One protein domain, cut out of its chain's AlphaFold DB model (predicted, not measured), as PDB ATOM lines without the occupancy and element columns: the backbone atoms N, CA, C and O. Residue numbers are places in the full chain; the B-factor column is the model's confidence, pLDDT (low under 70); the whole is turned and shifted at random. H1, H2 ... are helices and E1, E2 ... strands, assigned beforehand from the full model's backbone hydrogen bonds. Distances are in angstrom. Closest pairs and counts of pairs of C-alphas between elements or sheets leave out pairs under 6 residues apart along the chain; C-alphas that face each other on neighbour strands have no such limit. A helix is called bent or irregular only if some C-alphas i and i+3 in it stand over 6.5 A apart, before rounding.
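What this domain is: This is residues 57 to 237 of the 260 residues of an uncharacterized protein of Candidatus Bathyarchaeota archaeon (UniProt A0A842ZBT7). A twisted sheet of five strands lies between two layers of helices, with H1, H3 and H6 over one face and H4 and H5 on the other, where H4 crosses slantwise over E3, E2 and E1 and H5 packs on the edge strand E4. The long unnamed stretch 127 to 148 makes one end of the longest axis and H6 lies at the other, while residues 174 to 180, of which 179 and 180 belong to H5, stick out. The printed part has 181 residues, with six named helices and five named strands in the order E1 H1 E2 H2 H3 E3 H4 H5 E4 E5 H6. The sheet runs E4 E3 E2 E1 E5 and is mixed, and the class is mixed, helices and strands. The whole is compact, with a radius of gyration of the C-alphas of 17.3 A and spans of 55 by 45 by 33 A.

Where its parts are: Find C-alpha 57 at (90.079, 118.456, 112.175); there E1 begins and runs over residues 57 to 63, 19.0 A long. H1, residues 68 to 89, follows over 29.7 A, then E2, residues 92 to 99, over 22.6 A. H2 holds residues 100 to 103, 6.5 A, and H3 residues 107 to 119, 18.1 A. H1 and H2 are irregular, but only just: C-alphas 70 and 73 are 6.8 A apart, and C-alphas 100 and 103 are 6.51 A apart. E3 is residues 123 to 126, 10.6 A. Look next for C-alpha 149 at (86.682, 105.191, 131.612), where H4 begins; it holds residues 149 to 168, 29.0 A. H5 is residues 179 to 196, 25.6 A; E4 residues 202 to 204, 7.2 A; E5 residues 212 to 215, 9.7 A. H6, residues 226 to 236, 15.7 A, ends with C-alpha 236 at (89.762, 134.081, 115.571).

How they stand to each other: Begin in the sheet, where E1 and E2 are parallel at 17 degrees, with N 59 and O 94 2.8 A apart. E2 and E3 are parallel, with N 97 and O 123 at 2.8 A. E1 and E5 are parallel, with N 58 and O 212 at 2.8 A. E4 is antiparallel to E3, with N 126 and O 202 at 2.7 A. E1, H1, E2 and E2, H2 H3, E3 are strand-helix-strand units, two parallel neighbour strands with helices between, each with a right-handed crossover. H1 is over E2 at a height over the sheet of 9.2 A, along the strands. H3, on the same face, is over E3 at a height of 10.4 A. H2 stands at the sheet's level and touches H3, the closest C-alphas being those of Met 102 and Ala 110, 5.1 A. H4 is on the opposite face from H1 at a height of 9.2 A, slantwise to the strands at 49 degrees to E1 on the local plane. H4 touches H5 with residues 160 to 168 alone, at a steep tilt of 57 degrees, opposite ways; the closest C-alphas are those of Val 164 and Cys 189, 5.6 A. H6 touches H1 at a steep tilt of 53 degrees, the closest C-alphas being those of Leu 228 and Tyr 86, 6.4 A. In H3, H4, H5 and H6 every O i to N i+4 pair is within hydrogen-bond range, in H1 16 of 18, and H2 is too short for such a pair.

The domain as a whole: The two C-alphas farthest apart are those of Ala 137 and Gln 236, 55.6 A. The printed part has no cut. Read on from Arg 127 for the one long link, E3 to H4, with 22 residues. The mean pLDDT of the printed part is 93.4, and no printed residue is under 70.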
ATOM      1  N   VAL A  57      90.912 118.841 111.026       97.69
ATOM      2  CA  VAL A  57      90.079 118.456 112.175       97.69
ATOM      3  C   VAL A  57      90.050 116.941 112.350       97.69
ATOM      4  O   VAL A  57      89.637 116.195 111.465       97.69
ATOM      5  N   THR A  58      90.402 116.462 113.537       98.19
ATOM      6  CA  THR A  58      90.235 115.058 113.915       98.19
ATOM      7  C   THR A  58      88.998 114.882 114.777       98.19
ATOM      8  O   THR A  58      88.892 115.413 115.879       98.19
ATOM      9  N   ILE A  59      88.044 114.089 114.303       98.06
ATOM     10  CA  ILE A  59      86.853 113.742 115.071       98.06
ATOM     11  C   ILE A  59      87.170 112.519 115.919       98.06
ATOM     12  O   ILE A  59      87.296 111.409 115.401       98.06
ATOM     13  N   GLN A  60      87.289 112.720 117.226       97.69
ATOM     14  CA  GLN A  60      87.588 111.658 118.172       97.69
ATOM     15  C   GLN A  60      86.297 111.137 118.812       97.69
ATOM     16  O   GLN A  60      85.557 111.883 119.457       97.69
ATOM     17  N   MET A  61      86.046 109.836 118.642       97.06
ATOM     18  CA  MET A  61      84.806 109.187 119.074       97.06
ATOM     19  C   MET A  61      85.097 107.957 119.951       97.06
ATOM     20  O   MET A  61      85.517 106.919 119.430       97.06
ATOM     21  N   PRO A  62      84.885 108.022 121.281       96.44
ATOM     22  CA  PRO A  62      85.026 106.861 122.148       96.44
ATOM     23  C   PRO A  62      83.844 105.902 121.991       96.44
ATOM     24  O   PRO A  62      82.687 106.293 122.132       96.44
ATOM     25  N   VAL A  63      84.155 104.626 121.778       95.19
ATOM     26  CA  VAL A  63      83.202 103.519 121.652       95.19
ATOM     27  C   VAL A  63      83.542 102.438 122.679       95.19
ATOM     28  O   VAL A  63      84.701 102.166 122.995       95.19
ATOM     29  N   TYR A  64      82.507 101.827 123.235       90.75
ATOM     30  CA  TYR A  64      82.537 100.679 124.124       90.75
ATOM     31  C   TYR A  64      81.594  99.590 123.581       90.75
ATOM     32  O   TYR A  64      81.922  98.874 122.635       90.75
ATOM     33  N   LYS A  65      80.403  99.440 124.163       89.38
ATOM     34  CA  LYS A  65      79.459  98.346 123.862       89.38
ATOM     35  C   LYS A  65      78.344  98.745 122.896       89.38
ATOM     36  O   LYS A  65      77.381  98.002 122.736       89.38
ATOM     37  N   GLU A  66      78.446  99.910 122.274       92.50
ATOM     38  CA  GLU A  66      77.424 100.439 121.385       92.50
ATOM     39  C   GLU A  66      77.294  99.583 120.118       92.50
ATOM     40  O   GLU A  66      78.272  99.084 119.561       92.50
ATOM     41  N   GLY A  67      76.062  99.363 119.660       91.62
ATOM     42  CA  GLY A  67      75.808  98.518 118.495       91.62
ATOM     43  C   GLY A  67      76.287  99.174 117.199       91.62
ATOM     44  O   GLY A  67      75.995 100.347 116.958       91.62
ATOM     45  N   LEU A  68      76.948  98.400 116.331       93.50
ATOM     46  CA  LEU A  68      77.450  98.890 115.042       93.50
ATOM     47  C   LEU A  68      76.339  99.544 114.210       93.50
ATOM     48  O   LEU A  68      76.468 100.690 113.802       93.50
ATOM     49  N   ASN A  69      75.222  98.845 113.998       93.62
ATOM     50  CA  ASN A  69      74.163  99.327 113.105       93.62
ATOM     51  C   ASN A  69      73.239 100.373 113.740       93.62
ATOM     52  O   ASN A  69      72.743 101.245 113.035       93.62
ATOM     53  N   ALA A  70      73.001 100.284 115.049       91.00
ATOM     54  CA  ALA A  70      72.043 101.149 115.735       91.00
ATOM     55  C   ALA A  70      72.644 102.495 116.167       91.00
ATOM     56  O   ALA A  70      71.914 103.476 116.267       91.00
ATOM     57  N   VAL A  71      73.955 102.541 116.430       93.69
ATOM     58  CA  VAL A  71      74.609 103.690 117.078       93.69
ATOM     59  C   VAL A  71      75.798 104.180 116.253       93.69
ATOM     60  O   VAL A  71      75.748 105.274 115.694       93.69
ATOM     61  N   ILE A  72      76.812 103.327 116.069       95.62
ATOM     62  CA  ILE A  72      78.087 103.717 115.446       95.62
ATOM     63  C   ILE A  72      77.889 104.144 113.987       95.62
ATOM     64  O   ILE A  72      78.280 105.245 113.604       95.62
ATOM     65  N   ARG A  73      77.259 103.296 113.164       96.69
ATOM     66  CA  ARG A  73      77.048 103.550 111.732       96.69
ATOM     67  C   ARG A  73      76.276 104.850 111.506       96.69
ATOM     68  O   ARG A  73      76.758 105.684 110.741       96.69
ATOM     69  N   PRO A  74      75.117 105.079 112.149       96.31
ATOM     70  CA  PRO A  74      74.410 106.329 111.955       96.31
ATOM     71  C   PRO A  74      75.241 107.564 112.363       96.31
ATOM     72  O   PRO A  74      75.285 108.541 111.608       96.31
ATOM     73  N   THR A  75      75.945 107.530 113.495       96.62
ATOM     74  CA  THR A  75      76.819 108.638 113.908       96.62
ATOM     75  C   THR A  75      77.944 108.883 112.905       96.62
ATOM     76  O   THR A  75      78.097 110.010 112.437       96.62
ATOM     77  N   VAL A  76      78.643 107.839 112.455       97.56
ATOM     78  CA  VAL A  76      79.696 107.944 111.429       97.56
ATOM     79  C   VAL A  76      79.170 108.543 110.126       97.56
ATOM     80  O   VAL A  76      79.820 109.417 109.562       97.56
ATOM     81  N   LEU A  77      77.979 108.154 109.660       97.25
ATOM     82  CA  LEU A  77      77.383 108.739 108.452       97.25
ATOM     83  C   LEU A  77      77.076 110.236 108.618       97.25
ATOM     84  O   LEU A  77      77.253 111.014 107.681       97.25
ATOM     85  N   SER A  78      76.648 110.656 109.813       97.19
ATOM     86  CA  SER A  78      76.453 112.077 110.129       97.19
ATOM     87  C   SER A  78      77.767 112.846 110.109       97.19
ATOM     88  O   SER A  78      77.827 113.932 109.538       97.19
ATOM     89  N   LEU A  79      78.810 112.272 110.711       97.56
ATOM     90  CA  LEU A  79      80.148 112.853 110.741       97.56
ATOM     91  C   LEU A  79      80.726 112.958 109.331       97.56
ATOM     92  O   LEU A  79      81.197 114.021 108.953       97.56
ATOM     93  N   LYS A  80      80.604 111.910 108.510       97.25
ATOM     94  CA  LYS A  80      81.035 111.927 107.105       97.25
ATOM     95  C   LYS A  80      80.328 113.015 106.302       97.25
ATOM     96  O   LYS A  80      80.987 113.708 105.542       97.25
ATOM     97  N   ALA A  81      79.029 113.237 106.512       97.56
ATOM     98  CA  ALA A  81      78.327 114.340 105.855       97.56
ATOM     99  C   ALA A  81      78.874 115.723 106.261       97.56
ATOM    100  O   ALA A  81      78.909 116.635 105.429       97.56
ATOM    101  N   ALA A  82      79.304 115.885 107.517       97.44
ATOM    102  CA  ALA A  82      79.950 117.111 107.974       97.44
ATOM    103  C   ALA A  82      81.371 117.270 107.411       97.44
ATOM    104  O   ALA A  82      81.713 118.336 106.904       97.44
ATOM    105  N   ILE A  83      82.158 116.189 107.400       97.31
ATOM    106  CA  ILE A  83      83.497 116.144 106.796       97.31
ATOM    107  C   ILE A  83      83.427 116.510 105.315       97.31
ATOM    108  O   ILE A  83      84.102 117.440 104.901       97.31
ATOM    109  N   SER A  84      82.545 115.882 104.531       97.19
ATOM    110  CA  SER A  84      82.416 116.192 103.102       97.19
ATOM    111  C   SER A  84      82.038 117.653 102.852       97.19
ATOM    112  O   SER A  84      82.466 118.249 101.868       97.19
ATOM    113  N   THR A  85      81.247 118.258 103.743       96.38
ATOM    114  CA  THR A  85      80.922 119.689 103.653       96.38
ATOM    115  C   THR A  85      82.159 120.551 103.903       96.38
ATOM    116  O   THR A  85      82.392 121.503 103.163       96.38
ATOM    117  N   TYR A  86      82.972 120.191 104.896       96.50
ATOM    118  CA  TYR A  86      84.221 120.875 105.223       96.50
ATOM    119  C   TYR A  86      85.291 120.716 104.131       96.50
ATOM    120  O   TYR A  86      85.947 121.686 103.757       96.50
ATOM    121  N   GLU A  87      85.393 119.534 103.526       95.56
ATOM    122  CA  GLU A  87      86.277 119.260 102.387       95.56
ATOM    123  C   GLU A  87      85.891 120.083 101.153       95.56
ATOM    124  O   GLU A  87      86.745 120.703 100.523       95.56
ATOM    125  N   MET A  88      84.593 120.200 100.844       94.19
ATOM    126  CA  MET A  88      84.114 121.090  99.772       94.19
ATOM    127  C   MET A  88      84.434 122.572 100.038       94.19
ATOM    128  O   MET A  88      84.535 123.374  99.101       94.19
ATOM    129  N   GLN A  89      84.586 122.952 101.308       92.69
ATOM    130  CA  GLN A  89      84.988 124.295 101.723       92.69
ATOM    131  C   GLN A  89      86.510 124.498 101.670       92.69
ATOM    132  O   GLN A  89      86.943 125.646 101.711       92.69
ATOM    133  N   GLY A  90      87.298 123.437 101.471       92.56
ATOM    134  CA  GLY A  90      88.758 123.474 101.344       92.56
ATOM    135  C   GLY A  90      89.523 122.992 102.579       92.56
ATOM    136  O   GLY A  90      90.739 123.135 102.604       92.56
ATOM    137  N   GLY A  91      88.836 122.464 103.596       94.12
ATOM    138  CA  GLY A  91      89.469 121.849 104.765       94.12
ATOM    139  C   GLY A  91      89.699 120.349 104.591       94.12
ATOM    140  O   GLY A  91      89.362 119.764 103.565       94.12
ATOM    141  N   ASN A  92      90.246 119.710 105.621       95.31
ATOM    142  CA  ASN A  92      90.385 118.257 105.704       95.31
ATOM    143  C   ASN A  92      89.995 117.796 107.111       95.31
ATOM    144  O   ASN A  92      90.219 118.505 108.096       95.31
ATOM    145  N   ALA A  93      89.370 116.626 107.210       97.06
ATOM    146  CA  ALA A  93      89.081 116.015 108.490       97.06
ATOM    147  C   ALA A  93      89.135 114.485 108.433       97.06
ATOM    148  O   ALA A  93      88.740 113.855 107.454       97.06
ATOM    149  N   ASN A  94      89.565 113.866 109.532       97.19
ATOM    150  CA  ASN A  94      89.549 112.414 109.706       97.19
ATOM    151  C   ASN A  94      88.727 112.002 110.930       97.19
ATOM    152  O   ASN A  94      88.474 112.789 111.839       97.19
ATOM    153  N   ILE A  95      88.304 110.737 110.955       98.19
ATOM    154  CA  ILE A  95      87.636 110.138 112.114       98.19
ATOM    155  C   ILE A  95      88.634 109.221 112.811       98.19
ATOM    156  O   ILE A  95      89.235 108.358 112.167       98.19
ATOM    157  N   PHE A  96      88.759 109.386 114.125       98.25
ATOM    158  CA  PHE A  96      89.566 108.547 114.993       98.25
ATOM    159  C   PHE A  96      88.705 107.906 116.090       98.25
ATOM    160  O   PHE A  96      88.302 108.551 117.062       98.25
ATOM    161  N   ILE A  97      88.419 106.612 115.944       97.88
ATOM    162  CA  ILE A  97      87.596 105.860 116.892       97.88
ATOM    163  C   ILE A  97      88.463 105.247 117.991       97.88
ATOM    164  O   ILE A  97      89.458 104.565 117.746       97.88
ATOM    165  N   ASN A  98      88.058 105.448 119.240       97.31
ATOM    166  CA  ASN A  98      88.689 104.815 120.394       97.31
ATOM    167  C   ASN A  98      87.782 103.678 120.857       97.31
ATOM    168  O   ASN A  98      86.902 103.889 121.689       97.31
ATOM    169  N   ASP A  99      87.936 102.495 120.268       95.50
ATOM    170  CA  ASP A  99      87.000 101.382 120.424       95.50
ATOM    171  C   ASP A  99      87.480 100.370 121.473       95.50
ATOM    172  O   ASP A  99      88.120  99.372 121.157       95.50
ATOM    173  N   ASP A 100      87.122 100.582 122.740       88.19
ATOM    174  CA  ASP A 100      87.338  99.594 123.813       88.19
ATOM    175  C   ASP A 100      86.550  98.296 123.578       88.19
ATOM    176  O   ASP A 100      86.874  97.248 124.138       88.19
ATOM    177  N   GLY A 101      85.462  98.375 122.812       83.19
ATOM    178  CA  GLY A 101      84.586  97.253 122.520       83.19
ATOM    179  C   GLY A 101      85.224  96.203 121.633       83.19
ATOM    180  O   GLY A 101      84.853  95.044 121.761       83.19
ATOM    181  N   MET A 102      86.195  96.573 120.793       87.94
ATOM    182  CA  MET A 102      86.811  95.663 119.819       87.94
ATOM    183  C   MET A 102      87.374  94.381 120.455       87.94
ATOM    184  O   MET A 102      87.292  93.317 119.855       87.94
ATOM    185  N   GLN A 103      87.910  94.475 121.677       88.31
ATOM    186  CA  GLN A 103      88.454  93.333 122.428       88.31
ATOM    187  C   GLN A 103      87.445  92.695 123.406       88.31
ATOM    188  O   GLN A 103      87.795  91.802 124.172       88.31
ATOM    189  N   LEU A 104      86.207  93.195 123.454       86.44
ATOM    190  CA  LEU A 104      85.183  92.783 124.422       86.44
ATOM    191  C   LEU A 104      83.941  92.170 123.785       86.44
ATOM    192  O   LEU A 104      83.223  91.435 124.466       86.44
ATOM    193  N   VAL A 105      83.637  92.547 122.547       88.50
ATOM    194  CA  VAL A 105      82.564  91.938 121.764       88.50
ATOM    195  C   VAL A 105      83.028  90.595 121.207       88.50
ATOM    196  O   VAL A 105      84.208  90.250 121.255       88.50
ATOM    197  N   ASP A 106      82.080  89.816 120.712       91.81
ATOM    198  CA  ASP A 106      82.363  88.586 119.991       91.81
ATOM    199  C   ASP A 106      83.193  88.853 118.729       91.81
ATOM    200  O   ASP A 106      83.126  89.921 118.118       91.81
ATOM    201  N   GLU A 107      83.970  87.854 118.314       91.50
ATOM    202  CA  GLU A 107      84.885  87.971 117.177       91.50
ATOM    203  C   GLU A 107      84.162  88.383 115.884       91.50
ATOM    204  O   GLU A 107      84.687  89.190 115.117       91.50
ATOM    205  N   ALA A 108      82.927  87.910 115.684       93.25
ATOM    206  CA  ALA A 108      82.099  88.278 114.541       93.25
ATOM    207  C   ALA A 108      81.718  89.770 114.547       93.25
ATOM    208  O   ALA A 108      81.827  90.433 113.515       93.25
ATOM    209  N   ALA A 109      81.313  90.332 115.692       92.56
ATOM    210  CA  ALA A 109      81.024  91.763 115.776       92.56
ATOM    211  C   ALA A 109      82.294  92.618 115.712       92.56
ATOM    212  O   ALA A 109      82.257  93.702 115.129       92.56
ATOM    213  N   ALA A 110      83.412  92.149 116.274       93.88
ATOM    214  CA  ALA A 110      84.701  92.823 116.152       93.88
ATOM    215  C   ALA A 110      85.151  92.878 114.684       93.88
ATOM    216  O   ALA A 110      85.537  93.941 114.205       93.88
ATOM    217  N   ALA A 111      85.032  91.769 113.948       95.00
ATOM    218  CA  ALA A 111      85.297  91.724 112.513       95.00
ATOM    219  C   ALA A 111      84.386  92.689 111.743       95.00
ATOM    220  O   ALA A 111      84.892  93.561 111.049       95.00
ATOM    221  N   ALA A 112      83.070  92.650 111.979       95.75
ATOM    222  CA  ALA A 112      82.132  93.562 111.324       95.75
ATOM    223  C   ALA A 112      82.430  95.048 111.605       95.75
ATOM    224  O   ALA A 112      82.213  95.899 110.742       95.75
ATOM    225  N   ARG A 113      82.922  95.384 112.807       96.00
ATOM    226  CA  ARG A 113      83.381  96.744 113.132       96.00
ATOM    227  C   ARG A 113      84.656  97.107 112.373       96.00
ATOM    228  O   ARG A 113      84.718  98.212 111.848       96.00
ATOM    229  N   ARG A 114      85.643  96.205 112.294       95.94
ATOM    230  CA  ARG A 114      86.878  96.428 111.520       95.94
ATOM    231  C   ARG A 114      86.577  96.651 110.043       95.94
ATOM    232  O   ARG A 114      87.030  97.656 109.512       95.94
ATOM    233  N   ASP A 115      85.754  95.794 109.445       96.94
ATOM    234  CA  ASP A 115      85.354  95.899 108.039       96.94
ATOM    235  C   ASP A 115      84.661  97.243 107.777       96.94
ATOM    236  O   ASP A 115      84.979  97.946 106.823       96.94
ATOM    237  N   PHE A 116      83.762  97.659 108.677       97.38
ATOM    238  CA  PHE A 116      83.096  98.957 108.585       97.38
ATOM    239  C   PHE A 116      84.068 100.140 108.730       97.38
ATOM    240  O   PHE A 116      83.935 101.145 108.033       97.38
ATOM    241  N   TYR A 117      85.040 100.059 109.642       97.44
ATOM    242  CA  TYR A 117      86.045 101.113 109.801       97.44
ATOM    243  C   TYR A 117      86.969 101.195 108.582       97.44
ATOM    244  O   TYR A 117      87.282 102.300 108.145       97.44
ATOM    245  N   GLU A 118      87.345 100.061 107.996       96.75
ATOM    246  CA  GLU A 118      88.141  99.995 106.771       96.75
ATOM    247  C   GLU A 118      87.383 100.562 105.562       96.75
ATOM    248  O   GLU A 118      87.899 101.458 104.893       96.75
ATOM    249  N   GLU A 119      86.128 100.146 105.348       96.81
ATOM    250  CA  GLU A 119      85.246 100.638 104.273       96.81
ATOM    251  C   GLU A 119      85.115 102.171 104.285       96.81
ATOM    252  O   GLU A 119      85.009 102.816 103.242       96.81
ATOM    253  N   HIS A 120      85.150 102.772 105.475       96.38
ATOM    254  CA  HIS A 120      85.016 104.213 105.658       96.38
ATOM    255  C   HIS A 120      86.345 104.954 105.889       96.38
ATOM    256  O   HIS A 120      86.308 106.148 106.217       96.38
ATOM    257  N   SER A 121      87.499 104.300 105.711       96.00
ATOM    258  CA  SER A 121      88.839 104.872 105.939       96.00
ATOM    259  C   SER A 121      88.995 105.507 107.330       96.00
ATOM    260  O   SER A 121      89.470 106.634 107.473       96.00
ATOM    261  N   ILE A 122      88.528 104.814 108.366       97.94
ATOM    262  CA  ILE A 122      88.510 105.296 109.750       97.94
ATOM    263  C   ILE A 122      89.706 104.731 110.514       97.94
ATOM    264  O   ILE A 122      89.922 103.520 110.554       97.94
ATOM    265  N   GLY A 123      90.462 105.614 111.167       97.75
ATOM    266  CA  GLY A 123      91.477 105.204 112.128       97.75
ATOM    267  C   GLY A 123      90.838 104.712 113.414       97.75
ATOM    268  O   GLY A 123      89.897 105.329 113.920       97.75
ATOM    269  N   TRP A 124      91.355 103.633 113.985       97.94
ATOM    270  CA  TRP A 124      90.867 103.127 115.258       97.94
ATOM    271  C   TRP A 124      91.982 102.541 116.118       97.94
ATOM    272  O   TRP A 124      92.968 102.000 115.620       97.94
ATOM    273  N   VAL A 125      91.803 102.643 117.433       97.75
ATOM    274  CA  VAL A 125      92.641 101.979 118.438       97.75
ATOM    275  C   VAL A 125      91.734 101.354 119.491       97.75
ATOM    276  O   VAL A 125      90.745 101.952 119.912       97.75
ATOM    277  N   SER A 126      92.094 100.153 119.925       95.56
ATOM    278  CA  SER A 126      91.486  99.422 121.025       95.56
ATOM    279  C   SER A 126      92.546  99.059 122.053       95.56
ATOM    280  O   SER A 126      93.644  98.604 121.716       95.56
ATOM    281  N   ARG A 127      92.209  99.262 123.323       92.69
ATOM    282  CA  ARG A 127      93.060  98.916 124.463       92.69
ATOM    283  C   ARG A 127      92.572  97.641 125.157       92.69
ATOM    284  O   ARG A 127      91.388  97.313 125.061       92.69
ATOM    285  N   PRO A 128      93.428  97.008 125.978       90.19
ATOM    286  CA  PRO A 128      93.023  95.867 126.781       90.19
ATOM    287  C   PRO A 128      91.911  96.187 127.771       90.19
ATOM    288  O   PRO A 128      91.814  97.288 128.336       90.19
ATOM    289  N   LYS A 129      91.133  95.152 128.086       87.94
ATOM    290  CA  LYS A 129      90.215  95.160 129.222       87.94
ATOM    291  C   LYS A 129      90.982  95.455 130.509       87.94
ATOM    292  O   LYS A 129      92.058  94.921 130.757       87.94
ATOM    293  N   HIS A 130      90.391  96.271 131.380       86.56
ATOM    294  CA  HIS A 130      90.938  96.462 132.718       86.56
ATOM    295  C   HIS A 130      90.894  95.148 133.509       86.56
ATOM    296  O   HIS A 130      89.823  94.740 133.960       86.56
ATOM    297  N   ASN A 131      92.059  94.527 133.683       86.50
ATOM    298  CA  ASN A 131      92.233  93.289 134.425       86.50
ATOM    299  C   ASN A 131      93.508  93.363 135.293       86.50
ATOM    300  O   ASN A 131      94.584  92.982 134.843       86.50
ATOM    301  N   PRO A 132      93.440  93.919 136.518       85.31
ATOM    302  CA  PRO A 132      94.617  94.077 137.374       85.31
ATOM    303  C   PRO A 132      95.113  92.757 137.984       85.31
ATOM    304  O   PRO A 132      96.253  92.697 138.437       85.31
ATOM    305  N   ARG A 133      94.259  91.729 138.050       85.75
ATOM    306  CA  ARG A 133      94.566  90.408 138.610       85.75
ATOM    307  C   ARG A 133      93.946  89.344 137.701       85.75
ATOM    308  O   ARG A 133      92.808  88.958 137.962       85.75
ATOM    309  N   PRO A 134      94.646  88.946 136.630       82.75
ATOM    310  CA  PRO A 134      94.166  87.888 135.756       82.75
ATOM    311  C   PRO A 134      94.042  86.567 136.516       82.75
ATOM    312  O   PRO A 134      94.856  86.270 137.391       82.75
ATOM    313  N   GLU A 135      92.993  85.809 136.200       80.25
ATOM    314  CA  GLU A 135      92.769  84.463 136.747       80.25
ATOM    315  C   GLU A 135      93.667  83.440 136.037       80.25
ATOM    316  O   GLU A 135      94.195  82.528 136.674       80.25
ATOM    317  N   ASP A 136      93.917  83.654 134.743       81.00
ATOM    318  CA  ASP A 136      94.776  82.815 133.920       81.00
ATOM    319  C   ASP A 136      96.242  83.254 133.996       81.00
ATOM    320  O   ASP A 136      96.590  84.411 133.753       81.00
ATOM    321  N   ALA A 137      97.140  82.301 134.266       70.06
ATOM    322  CA  ALA A 137      98.579  82.554 134.405       70.06
ATOM    323  C   ALA A 137      99.264  83.050 133.112       70.06
ATOM    324  O   ALA A 137     100.400  83.519 133.166       70.06
ATOM    325  N   GLY A 138      98.597  82.934 131.958       72.31
ATOM    326  CA  GLY A 138      99.073  83.428 130.663       72.31
ATOM    327  C   GLY A 138      98.631  84.855 130.320       72.31
ATOM    328  O   GLY A 138      99.141  85.426 129.359       72.31
ATOM    329  N   GLU A 139      97.706  85.453 131.076       76.62
ATOM    330  CA  GLU A 139      97.244  86.818 130.823       76.62
ATOM    331  C   GLU A 139      98.147  87.846 131.512       76.62
ATOM    332  O   GLU A 139      98.485  87.733 132.693       76.62
ATOM    333  N   THR A 140      98.513  88.910 130.791       79.12
ATOM    334  CA  THR A 140      99.260  90.010 131.406       79.12
ATOM    335  C   THR A 140      98.317  90.984 132.117       79.12
ATOM    336  O   THR A 140      97.325  91.426 131.532       79.12
ATOM    337  N   PRO A 141      98.611  91.372 133.372       84.56
ATOM    338  CA  PRO A 141      97.761  92.294 134.108       84.56
ATOM    339  C   PRO A 141      97.745  93.671 133.436       84.56
ATOM    340  O   PRO A 141      98.790  94.267 133.167       84.56
ATOM    341  N   PHE A 142      96.548  94.221 133.229       86.31
ATOM    342  CA  PHE A 142      96.356  95.563 132.690       86.31
ATOM    343  C   PHE A 142      95.596  96.469 133.661       86.31
ATOM    344  O   PHE A 142      94.387  96.344 133.909       86.31
ATOM    345  N   VAL A 143      96.312  97.463 134.187       87.69
ATOM    346  CA  VAL A 143      95.744  98.490 135.060       87.69
ATOM    347  C   VAL A 143      95.410  99.728 134.241       87.69
ATOM    348  O   VAL A 143      96.279 100.493 133.822       87.69
ATOM    349  N   ARG A 144      94.111  99.957 134.057       89.62
ATOM    350  CA  ARG A 144      93.591 101.149 133.407       89.62
ATOM    351  C   ARG A 144      93.923 102.382 134.247       89.62
ATOM    352  O   ARG A 144      93.476 102.496 135.387       89.62
ATOM    353  N   LYS A 145      94.640 103.339 133.658       86.88
ATOM    354  CA  LYS A 145      94.988 104.608 134.317       86.88
ATOM    355  C   LYS A 145      93.807 105.585 134.348       86.88
ATOM    356  O   LYS A 145      93.007 105.630 133.419       86.88
ATOM    357  N   GLY A 146      93.737 106.421 135.381       86.62
ATOM    358  CA  GLY A 146      92.779 107.528 135.480       86.62
ATOM    359  C   GLY A 146      91.389 107.146 136.005       86.62
ATOM    360  O   GLY A 146      90.962 105.992 135.973       86.62
ATOM    361  N   LYS A 147      90.649 108.149 136.487       86.19
ATOM    362  CA  LYS A 147      89.338 107.962 137.130       86.19
ATOM    363  C   LYS A 147      88.237 107.592 136.129       86.19
ATOM    364  O   LYS A 147      87.497 106.639 136.356       86.19
ATOM    365  N   PHE A 148      88.167 108.298 135.001       89.25
ATOM    366  CA  PHE A 148      87.083 108.176 134.023       89.25
ATOM    367  C   PHE A 148      87.411 107.183 132.904       89.25
ATOM    368  O   PHE A 148      88.479 107.258 132.298       89.25
ATOM    369  N   LYS A 149      86.480 106.262 132.606       89.88
ATOM    370  CA  LYS A 149      86.682 105.191 131.612       89.88
ATOM    371  C   LYS A 149      86.865 105.726 130.186       89.88
ATOM    372  O   LYS A 149      87.845 105.329 129.559       89.88
ATOM    373  N   LYS A 150      85.983 106.634 129.732       91.81
ATOM    374  CA  LYS A 150      86.035 107.277 128.400       91.81
ATOM    375  C   LYS A 150      87.327 108.080 128.212       91.81
ATOM    376  O   LYS A 150      88.104 107.770 127.323       91.81
ATOM    377  N   ALA A 151      87.625 109.015 129.118       92.56
ATOM    378  CA  ALA A 151      88.857 109.814 129.047       92.56
ATOM    379  C   ALA A 151      90.129 108.948 129.062       92.56
ATOM    380  O   ALA A 151      91.069 109.182 128.317       92.56
ATOM    381  N   SER A 152      90.143 107.897 129.881       93.38
ATOM    382  CA  SER A 152      91.248 106.939 129.919       93.38
ATOM    383  C   SER A 152      91.420 106.158 128.611       93.38
ATOM    384  O   SER A 152      92.550 105.845 128.249       93.38
ATOM    385  N   ASN A 153      90.321 105.825 127.927       94.19
ATOM    386  CA  ASN A 153      90.355 105.190 126.611       94.19
ATOM    387  C   ASN A 153      90.948 106.150 125.568       94.19
ATOM    388  O   ASN A 153      91.965 105.841 124.951       94.19
ATOM    389  N   MET A 154      90.389 107.359 125.470       95.31
ATOM    390  CA  MET A 154      90.862 108.396 124.547       95.31
ATOM    391  C   MET A 154      92.352 108.698 124.749       95.31
ATOM    392  O   MET A 154      93.117 108.676 123.790       95.31
ATOM    393  N   ASN A 155      92.804 108.854 125.999       95.38
ATOM    394  CA  ASN A 155      94.218 109.080 126.306       95.38
ATOM    395  C   ASN A 155      95.113 107.903 125.895       95.38
ATOM    396  O   ASN A 155      96.226 108.122 125.434       95.38
ATOM    397  N   TYR A 156      94.661 106.656 126.058       95.38
ATOM    398  CA  TYR A 156      95.429 105.492 125.606       95.38
ATOM    399  C   TYR A 156      95.619 105.505 124.086       95.38
ATOM    400  O   TYR A 156      96.710 105.239 123.579       95.38
ATOM    401  N   CYS A 157      94.557 105.847 123.364       96.19
ATOM    402  CA  CYS A 157      94.569 105.910 121.913       96.19
ATOM    403  C   CYS A 157      95.443 107.065 121.403       96.19
ATOM    404  O   CYS A 157      96.255 106.852 120.509       96.19
ATOM    405  N   LEU A 158      95.373 108.241 122.034       96.81
ATOM    406  CA  LEU A 158      96.265 109.370 121.739       96.81
ATOM    407  C   LEU A 158      97.734 109.038 122.036       96.81
ATOM    408  O   LEU A 158      98.606 109.360 121.241       96.81
ATOM    409  N   MET A 159      98.026 108.318 123.124       96.25
ATOM    410  CA  MET A 159      99.389 107.836 123.392       96.25
ATOM    411  C   MET A 159      99.887 106.856 122.324       96.25
ATOM    412  O   MET A 159     101.082 106.818 122.045       96.25
ATOM    413  N   THR A 160      98.992 106.057 121.740       96.62
ATOM    414  CA  THR A 160      99.336 105.165 120.623       96.62
ATOM    415  C   THR A 160      99.644 105.983 119.369       96.62
ATOM    416  O   THR A 160     100.675 105.748 118.752       96.62
ATOM    417  N   SER A 161      98.818 106.986 119.055       97.19
ATOM    418  CA  SER A 161      99.053 107.930 117.953       97.19
ATOM    419  C   SER A 161     100.401 108.652 118.092       97.19
ATOM    420  O   SER A 161     101.228 108.590 117.187       97.19
ATOM    421  N   ASN A 162     100.698 109.205 119.273       97.62
ATOM    422  CA  ASN A 162     101.971 109.884 119.540       97.62
ATOM    423  C   ASN A 162     103.187 108.972 119.328       97.62
ATOM    424  O   ASN A 162     104.185 109.412 118.775       97.62
ATOM    425  N   ARG A 163     103.109 107.695 119.722       97.19
ATOM    426  CA  ARG A 163     104.193 106.725 119.486       97.19
ATOM    427  C   ARG A 163     104.418 106.437 118.004       97.19
ATOM    428  O   ARG A 163     105.552 106.210 117.597       97.19
ATOM    429  N   VAL A 164     103.348 106.422 117.208       97.25
ATOM    430  CA  VAL A 164     103.455 106.278 115.750       97.25
ATOM    431  C   VAL A 164     104.138 107.508 115.158       97.25
ATOM    432  O   VAL A 164     105.071 107.353 114.373       97.25
ATOM    433  N   GLU A 165     103.757 108.715 115.590       96.94
ATOM    434  CA  GLU A 165     104.420 109.958 115.170       96.94
ATOM    435  C   GLU A 165     105.899 109.993 115.584       96.94
ATOM    436  O   GLU A 165     106.749 110.317 114.763       96.94
ATOM    437  N   GLU A 166     106.243 109.593 116.814       97.12
ATOM    438  CA  GLU A 166     107.635 109.512 117.285       97.12
ATOM    439  C   GLU A 166     108.510 108.649 116.363       97.12
ATOM    440  O   GLU A 166     109.641 109.028 116.058       97.12
ATOM    441  N   LYS A 167     107.989 107.516 115.875       96.44
ATOM    442  CA  LYS A 167     108.699 106.658 114.913       96.44
ATOM    443  C   LYS A 167     108.742 107.279 113.514       96.44
ATOM    444  O   LYS A 167     109.800 107.287 112.886       96.44
ATOM    445  N   LEU A 168     107.637 107.867 113.055       95.62
ATOM    446  CA  LEU A 168     107.560 108.560 111.764       95.62
ATOM    447  C   LEU A 168     108.518 109.753 111.648       95.62
ATOM    448  O   LEU A 168     108.994 110.053 110.550       95.62
ATOM    449  N   GLN A 169     108.821 110.433 112.753       95.31
ATOM    450  CA  GLN A 169     109.793 111.533 112.785       95.31
ATOM    451  C   GLN A 169     111.223 111.067 112.473       95.31
ATOM    452  O   GLN A 169     112.033 111.855 111.990       95.31
ATOM    453  N   VAL A 170     111.542 109.790 112.711       95.62
ATOM    454  CA  VAL A 170     112.864 109.208 112.422       95.62
ATOM    455  C   VAL A 170     112.995 108.794 110.948       95.62
ATOM    456  O   VAL A 170     114.107 108.602 110.452       95.62
ATOM    457  N   VAL A 171     111.881 108.686 110.215       94.75
ATOM    458  CA  VAL A 171     111.878 108.286 108.803       94.75
ATOM    459  C   VAL A 171     112.493 109.384 107.930       94.75
ATOM    460  O   VAL A 171     112.005 110.515 107.861       94.75
ATOM    461  N   VAL A 172     113.568 109.030 107.221       93.81
ATOM    462  CA  VAL A 172     114.282 109.937 106.314       93.81
ATOM    463  C   VAL A 172     113.551 110.016 104.975       93.81
ATOM    464  O   VAL A 172     113.520 109.048 104.219       93.81
ATOM    465  N   ARG A 173     113.007 111.196 104.663       95.00
ATOM    466  CA  ARG A 173     112.290 111.466 103.408       95.00
ATOM    467  C   ARG A 173     113.262 111.937 102.326       95.00
ATOM    468  O   ARG A 173     113.990 112.910 102.517       95.00
ATOM    469  N   THR A 174     113.292 111.239 101.192       93.62
ATOM    470  CA  THR A 174     114.199 111.535 100.070       93.62
ATOM    471  C   THR A 174     113.599 112.534  99.072       93.62
ATOM    472  O   THR A 174     112.376 112.631  98.963       93.62
ATOM    473  N   PRO A 175     114.415 113.246  98.269       87.31
ATOM    474  CA  PRO A 175     113.915 114.035  97.141       87.31
ATOM    475  C   PRO A 175     113.238 113.105  96.117       87.31
ATOM    476  O   PRO A 175     113.918 112.359  95.420       87.31
ATOM    477  N   GLY A 176     111.904 113.095  96.079       92.25
ATOM    478  CA  GLY A 176     111.101 112.133  95.307       92.25
ATOM    479  C   GLY A 176     110.131 111.297  96.147       92.25
ATOM    480  O   GLY A 176     109.414 110.483  95.580       92.25
ATOM    481  N   TRP A 177     110.101 111.510  97.467       95.12
ATOM    482  CA  TRP A 177     109.143 110.883  98.375       95.12
ATOM    483  C   TRP A 177     107.702 111.145  97.932       95.12
ATOM    484  O   TRP A 177     107.282 112.296  97.784       95.12
ATOM    485  N   THR A 178     106.960 110.070  97.703       95.88
ATOM    486  CA  THR A 178     105.567 110.104  97.260       95.88
ATOM    487  C   THR A 178     104.611 109.880  98.428       95.88
ATOM    488  O   THR A 178     105.008 109.446  99.509       95.88
ATOM    489  N   GLN A 179     103.316 110.124  98.209       92.94
ATOM    490  CA  GLN A 179     102.293 109.769  99.197       92.94
ATOM    491  C   GLN A 179     102.283 108.260  99.490       92.94
ATOM    492  O   GLN A 179     102.080 107.862 100.628       92.94
ATOM    493  N   GLN A 180     102.571 107.425  98.487       94.94
ATOM    494  CA  GLN A 180     102.660 105.979  98.672       94.94
ATOM    495  C   GLN A 180     103.818 105.594  99.603       94.94
ATOM    496  O   GLN A 180     103.660 104.700 100.431       94.94
ATOM    497  N   ASP A 181     104.961 106.278  99.503       95.75
ATOM    498  CA  ASP A 181     106.089 106.066 100.418       95.75
ATOM    499  C   ASP A 181     105.726 106.485 101.850       95.75
ATOM    500  O   ASP A 181     106.070 105.789 102.807       95.75
ATOM    501  N   GLU A 182     104.977 107.582 102.002       95.25
ATOM    502  CA  GLU A 182     104.463 108.030 103.301       95.25
ATOM    503  C   GLU A 182     103.483 107.011 103.904       95.25
ATOM    504  O   GLU A 182     103.601 106.683 105.085       95.25
ATOM    505  N   ASP A 183     102.568 106.459 103.103       94.56
ATOM    506  CA  ASP A 183     101.592 105.458 103.548       94.56
ATOM    507  C   ASP A 183     102.284 104.150 103.976       94.56
ATOM    508  O   ASP A 183     101.925 103.558 104.998       94.56
ATOM    509  N   VAL A 184     103.321 103.723 103.242       95.75
ATOM    510  CA  VAL A 184     104.148 102.555 103.593       95.75
ATOM    511  C   VAL A 184     104.930 102.803 104.883       95.75
ATOM    512  O   VAL A 184     104.941 101.947 105.771       95.75
ATOM    513  N   ALA A 185     105.558 103.973 105.021       96.81
ATOM    514  CA  ALA A 185     106.288 104.336 106.231       96.81
ATOM    515  C   ALA A 185     105.361 104.403 107.455       96.81
ATOM    516  O   ALA A 185     105.700 103.875 108.518       96.81
ATOM    517  N   TYR A 186     104.177 104.998 107.297       97.44
ATOM    518  CA  TYR A 186     103.146 105.043 108.330       97.44
ATOM    519  C   TYR A 186     102.685 103.638 108.728       97.44
ATOM    520  O   TYR A 186     102.669 103.325 109.920       97.44
ATOM    521  N   GLY A 187     102.367 102.782 107.751       96.56
ATOM    522  CA  GLY A 187     101.955 101.399 107.991       96.56
ATOM    523  C   GLY A 187     102.997 100.624 108.796       96.56
ATOM    524  O   GLY A 187     102.665 100.042 109.829       96.56
ATOM    525  N   GLY A 188     104.271 100.715 108.404       96.69
ATOM    526  CA  GLY A 188     105.375 100.089 109.134       96.69
ATOM    527  C   GLY A 188     105.520 100.606 110.571       96.69
ATOM    528  O   GLY A 188     105.678  99.812 111.499       96.69
ATOM    529  N   CYS A 189     105.399 101.920 110.786       97.31
ATOM    530  CA  CYS A 189     105.455 102.509 112.129       97.31
ATOM    531  C   CYS A 189     104.280 102.052 113.008       97.31
ATOM    532  O   CYS A 189     104.474 101.744 114.187       97.31
ATOM    533  N   LEU A 190     103.066 101.988 112.453       97.31
ATOM    534  CA  LEU A 190     101.879 101.520 113.168       97.31
ATOM    535  C   LEU A 190     102.012 100.046 113.563       97.31
ATOM    536  O   LEU A 190     101.773  99.700 114.722       97.31
ATOM    537  N   GLU A 191     102.433  99.189 112.632       96.44
ATOM    538  CA  GLU A 191     102.694  97.770 112.895       96.44
ATOM    539  C   GLU A 191     103.756  97.583 113.980       96.44
ATOM    540  O   GLU A 191     103.597  96.744 114.869       96.44
ATOM    541  N   GLU A 192     104.816  98.392 113.960       96.56
ATOM    542  CA  GLU A 192     105.857  98.358 114.979       96.56
ATOM    543  C   GLU A 192     105.311  98.706 116.368       96.56
ATOM    544  O   GLU A 192     105.542  97.954 117.314       96.56
ATOM    545  N   VAL A 193     104.528  99.785 116.492       96.75
ATOM    546  CA  VAL A 193     103.894 100.186 117.763       96.75
ATOM    547  C   VAL A 193     102.924  99.115 118.272       96.75
ATOM    548  O   VAL A 193     102.883  98.830 119.473       96.75
ATOM    549  N   VAL A 194     102.145  98.499 117.379       95.44
ATOM    550  CA  VAL A 194     101.228  97.404 117.730       95.44
ATOM    551  C   VAL A 194     102.010  96.172 118.191       95.44
ATOM    552  O   VAL A 194     101.680  95.592 119.226       95.44
ATOM    553  N   ARG A 195     103.089  95.803 117.500       95.31
ATOM    554  CA  ARG A 195     103.954  94.673 117.873       95.31
ATOM    555  C   ARG A 195     104.639  94.895 119.224       95.31
ATOM    556  O   ARG A 195     104.644  93.990 120.054       95.31
ATOM    557  N   GLU A 196     105.159  96.095 119.476       94.50
ATOM    558  CA  GLU A 196     105.748  96.498 120.764       94.50
ATOM    559  C   GLU A 196     104.739  96.492 121.918       94.50
ATOM    560  O   GLU A 196     105.123  96.442 123.085       94.50
ATOM    561  N   SER A 197     103.440  96.528 121.614       89.88
ATOM    562  CA  SER A 197     102.396  96.396 122.628       89.88
ATOM    563  C   SER A 197     102.182  94.954 123.108       89.88
ATOM    564  O   SER A 197     101.362  94.747 124.001       89.88
ATOM    565  N   GLU A 198     102.893  93.966 122.546       87.56
ATOM    566  CA  GLU A 198     102.810  92.546 122.926       87.56
ATOM    567  C   GLU A 198     101.368  92.002 122.858       87.56
ATOM    568  O   GLU A 198     100.902  91.284 123.740       87.56
ATOM    569  N   GLY A 199     100.621  92.402 121.822       83.31
ATOM    570  CA  GLY A 199      99.230  91.984 121.599       83.31
ATOM    571  C   GLY A 199      98.183  92.734 122.432       83.31
ATOM    572  O   GLY A 199      96.992  92.454 122.306       83.31
ATOM    573  N   ARG A 200      98.593  93.708 123.257       87.19
ATOM    574  CA  ARG A 200      97.683  94.507 124.095       87.19
ATOM    575  C   ARG A 200      96.892  95.533 123.293       87.19
ATOM    576  O   ARG A 200      95.694  95.702 123.513       87.19
ATOM    577  N   THR A 201      97.555  96.259 122.403       93.81
ATOM    578  CA  THR A 201      96.917  97.290 121.583       93.81
ATOM    579  C   THR A 201      96.503  96.688 120.260       93.81
ATOM    580  O   THR A 201      97.324  96.083 119.579       93.81
ATOM    581  N   TRP A 202      95.250  96.890 119.866       95.19
ATOM    582  CA  TRP A 202      94.824  96.649 118.490       95.19
ATOM    583  C   TRP A 202      94.605  97.999 117.827       95.19
ATOM    584  O   TRP A 202      94.044  98.896 118.453       95.19
ATOM    585  N   ALA A 203      95.058  98.169 116.594       96.69
ATOM    586  CA  ALA A 203      94.907  99.424 115.876       96.69
ATOM    587  C   ALA A 203      94.833  99.180 114.371       96.69
ATOM    588  O   ALA A 203      95.313  98.157 113.884       96.69
ATOM    589  N   GLY A 204      94.254 100.132 113.647       95.94
ATOM    590  CA  GLY A 204      94.180 100.111 112.191       95.94
ATOM    591  C   GLY A 204      93.757 101.461 111.620       95.94
ATOM    592  O   GLY A 204      93.316 102.348 112.352       95.94
ATOM    593  N   GLY A 205      93.892 101.614 110.302       95.81
ATOM    594  CA  GLY A 205      93.583 102.863 109.600       95.81
ATOM    595  C   GLY A 205      94.518 104.017 109.980       95.81
ATOM    596  O   GLY A 205      95.611 103.799 110.498       95.81
ATOM    597  N   ASN A 206      94.088 105.254 109.715       95.12
ATOM    598  CA  ASN A 206      94.853 106.473 109.995       95.12
ATOM    599  C   ASN A 206      94.541 107.032 111.397       95.12
ATOM    600  O   ASN A 206      93.526 107.702 111.587       95.12
ATOM    601  N   VAL A 207      95.428 106.785 112.366       96.69
ATOM    602  CA  VAL A 207      95.292 107.221 113.767       96.69
ATOM    603  C   VAL A 207      95.963 108.568 114.050       96.69
ATOM    604  O   VAL A 207      96.070 108.961 115.213       96.69
ATOM    605  N   ARG A 208      96.447 109.267 113.017       95.81
ATOM    606  CA  ARG A 208      97.077 110.586 113.153       95.81
ATOM    607  C   ARG A 208      96.037 111.627 113.568       95.81
ATOM    608  O   ARG A 208      94.853 111.513 113.236       95.81
ATOM    609  N   VAL A 209      96.488 112.635 114.301       96.44
ATOM    610  CA  VAL A 209      95.647 113.709 114.841       96.44
ATOM    611  C   VAL A 209      96.123 115.034 114.253       96.44
ATOM    612  O   VAL A 209      97.327 115.269 114.213       96.44
ATOM    613  N   GLY A 210      95.198 115.863 113.769       94.44
ATOM    614  CA  GLY A 210      95.514 117.198 113.254       94.44
ATOM    615  C   GLY A 210      95.438 118.291 114.312       94.44
ATOM    616  O   GLY A 210      95.586 118.037 115.506       94.44
ATOM    617  N   ASP A 211      95.192 119.513 113.851       95.12
ATOM    618  CA  ASP A 211      95.301 120.735 114.652       95.12
ATOM    619  C   ASP A 211      94.213 120.829 115.728       95.12
ATOM    620  O   ASP A 211      94.482 121.215 116.868       95.12
ATOM    621  N   TYR A 212      92.984 120.425 115.386       96.62
ATOM    622  CA  TYR A 212      91.836 120.469 116.289       96.62
ATOM    623  C   TYR A 212      91.189 119.102 116.473       96.62
ATOM    624  O   TYR A 212      91.069 118.315 115.534       96.62
ATOM    625  N   ILE A 213      90.693 118.845 117.687       97.38
ATOM    626  CA  ILE A 213      89.934 117.635 118.008       97.38
ATOM    627  C   ILE A 213      88.472 117.996 118.266       97.38
ATOM    628  O   ILE A 213      88.166 118.724 119.211       97.38
ATOM    629  N   LEU A 214      87.559 117.416 117.485       97.00
ATOM    630  CA  LEU A 214      86.136 117.406 117.814       97.00
ATOM    631  C   LEU A 214      85.815 116.137 118.611       97.00
ATOM    632  O   LEU A 214      85.831 115.034 118.065       97.00
ATOM    633  N   LEU A 215      85.500 116.291 119.898       96.62
ATOM    634  CA  LEU A 215      85.046 115.188 120.749       96.62
ATOM    635  C   LEU A 215      83.551 114.935 120.534       96.62
ATOM    636  O   LEU A 215      82.732 115.823 120.772       96.62
ATOM    637  N   VAL A 216      83.193 113.717 120.126       95.25
ATOM    638  CA  VAL A 216      81.803 113.332 119.835       95.25
ATOM    639  C   VAL A 216      81.479 112.009 120.515       95.25
ATOM    640  O   VAL A 216      82.238 111.051 120.401       95.25
ATOM    641  N   ASP A 217      80.345 111.931 121.214       94.19
ATOM    642  CA  ASP A 217      79.857 110.659 121.747       94.19
ATOM    643  C   ASP A 217      79.331 109.759 120.613       94.19
ATOM    644  O   ASP A 217      78.829 110.232 119.593       94.19
ATOM    645  N   SER A 218      79.429 108.440 120.781       92.88
ATOM    646  CA  SER A 218      79.138 107.460 119.725       92.88
ATOM    647  C   SER A 218      77.694 107.443 119.212       92.88
ATOM    648  O   SER A 218      77.432 106.811 118.196       92.88
ATOM    649  N   ASP A 219      76.767 108.094 119.913       92.62
ATOM    650  CA  ASP A 219      75.342 108.240 119.594       92.62
ATOM    651  C   ASP A 219      74.954 109.668 119.166       92.62
ATOM    652  O   ASP A 219      73.783 109.963 118.922       92.62
ATOM    653  N   THR A 220      75.929 110.568 119.032       92.19
ATOM    654  CA  THR A 220      75.682 111.968 118.679       92.19
ATOM    655  C   THR A 220      75.570 112.154 117.167       92.19
ATOM    656  O   THR A 220      76.242 111.490 116.378       92.19
ATOM    657  N   ARG A 221      74.718 113.090 116.742       92.75
ATOM    658  CA  ARG A 221      74.651 113.588 115.360       92.75
ATOM    659  C   ARG A 221      75.034 115.050 115.348       92.75
ATOM    660  O   ARG A 221      74.708 115.780 116.279       92.75
ATOM    661  N   VAL A 222      75.708 115.465 114.286       93.94
ATOM    662  CA  VAL A 222      76.225 116.828 114.152       93.94
ATOM    663  C   VAL A 222      75.629 117.513 112.920       93.94
ATOM    664  O   VAL A 222      75.361 116.836 111.919       93.94
ATOM    665  N   PRO A 223      75.428 118.842 112.956       93.69
ATOM    666  CA  PRO A 223      75.109 119.620 111.764       93.69
ATOM    667  C   PRO A 223      76.199 119.483 110.697       93.69
ATOM    668  O   PRO A 223      77.381 119.350 111.013       93.69
ATOM    669  N   LYS A 224      75.814 119.545 109.420       94.00
ATOM    670  CA  LYS A 224      76.752 119.353 108.301       94.00
ATOM    671  C   LYS A 224      77.825 120.445 108.218       94.00
ATOM    672  O   LYS A 224      78.926 120.174 107.773       94.00
ATOM    673  N   ASP A 225      77.527 121.665 108.638       89.62
ATOM    674  CA  ASP A 225      78.429 122.815 108.530       89.62
ATOM    675  C   ASP A 225      79.139 123.177 109.844       89.62
ATOM    676  O   ASP A 225      79.813 124.202 109.912       89.62
ATOM    677  N   CYS A 226      79.048 122.323 110.871       93.19
ATOM    678  CA  CYS A 226      79.575 122.636 112.202       93.19
ATOM    679  C   CYS A 226      81.102 122.815 112.255       93.19
ATOM    680  O   CYS A 226      81.585 123.603 113.066       93.19
ATOM    681  N   LEU A 227      81.860 122.112 111.404       95.25
ATOM    682  CA  LEU A 227      83.327 122.109 111.459       95.25
ATOM    683  C   LEU A 227      83.916 123.481 111.121       95.25
ATOM    684  O   LEU A 227      84.754 123.982 111.867       95.25
ATOM    685  N   LEU A 228      83.442 124.118 110.044       94.19
ATOM    686  CA  LEU A 228      83.935 125.436 109.644       94.19
ATOM    687  C   LEU A 228      83.598 126.502 110.683       94.19
ATOM    688  O   LEU A 228      84.437 127.355 110.957       94.19
ATOM    689  N   ASP A 229      82.403 126.450 111.274       91.81
ATOM    690  CA  ASP A 229      82.002 127.406 112.307       91.81
ATOM    691  C   ASP A 229      82.864 127.255 113.568       91.81
ATOM    692  O   ASP A 229      83.379 128.249 114.077       91.81
ATOM    693  N   ALA A 230      83.093 126.020 114.030       93.19
ATOM    694  CA  ALA A 230      83.931 125.752 115.198       93.19
ATOM    695  C   ALA A 230      85.385 126.193 114.980       93.19
ATOM    696  O   ALA A 230      85.947 126.914 115.800       93.19
ATOM    697  N   VAL A 231      85.974 125.813 113.845       94.44
ATOM    698  CA  VAL A 231      87.342 126.196 113.482       94.44
ATOM    699  C   VAL A 231      87.478 127.711 113.331       94.44
ATOM    700  O   VAL A 231      88.456 128.286 113.793       94.44
ATOM    701  N   SER A 232      86.488 128.373 112.727       93.25
ATOM    702  CA  SER A 232      86.531 129.826 112.542       93.25
ATOM    703  C   SER A 232      86.552 130.576 113.871       93.25
ATOM    704  O   SER A 232      87.266 131.571 113.985       93.25
ATOM    705  N   GLU A 233      85.798 130.105 114.868       91.50
ATOM    706  CA  GLU A 233      85.809 130.685 116.216       91.50
ATOM    707  C   GLU A 233      87.165 130.470 116.909       91.50
ATOM    708  O   GLU A 233      87.693 131.418 117.489       91.50
ATOM    709  N   MET A 234      87.743 129.263 116.814       92.56
ATOM    710  CA  MET A 234      89.048 128.936 117.413       92.56
ATOM    711  C   MET A 234      90.182 129.776 116.810       92.56
ATOM    712  O   MET A 234      90.936 130.406 117.544       92.56
ATOM    713  N   GLU A 235      90.262 129.863 115.479       92.75
ATOM    714  CA  GLU A 235      91.305 130.636 114.783       92.75
ATOM    715  C   GLU A 235      91.199 132.148 115.046       92.75
ATOM    716  O   GLU A 235      92.201 132.861 115.081       92.75
ATOM    717  N   GLN A 236      89.983 132.664 115.249       90.94
ATOM    718  CA  GLN A 236      89.762 134.081 115.571       90.94
ATOM    719  C   GLN A 236      89.945 134.406 117.052       90.94
ATOM    720  O   GLN A 236      90.070 135.583 117.396       90.94
ATOM    721  N   SER A 237      89.970 133.385 117.908       90.19
ATOM    722  CA  SER A 237      90.044 133.519 119.361       90.19
ATOM    723  C   SER A 237      91.186 132.649 119.900       90.19
ATOM    724  O   SER A 237      90.926 131.638 120.553       90.19
TER     725      SER A 237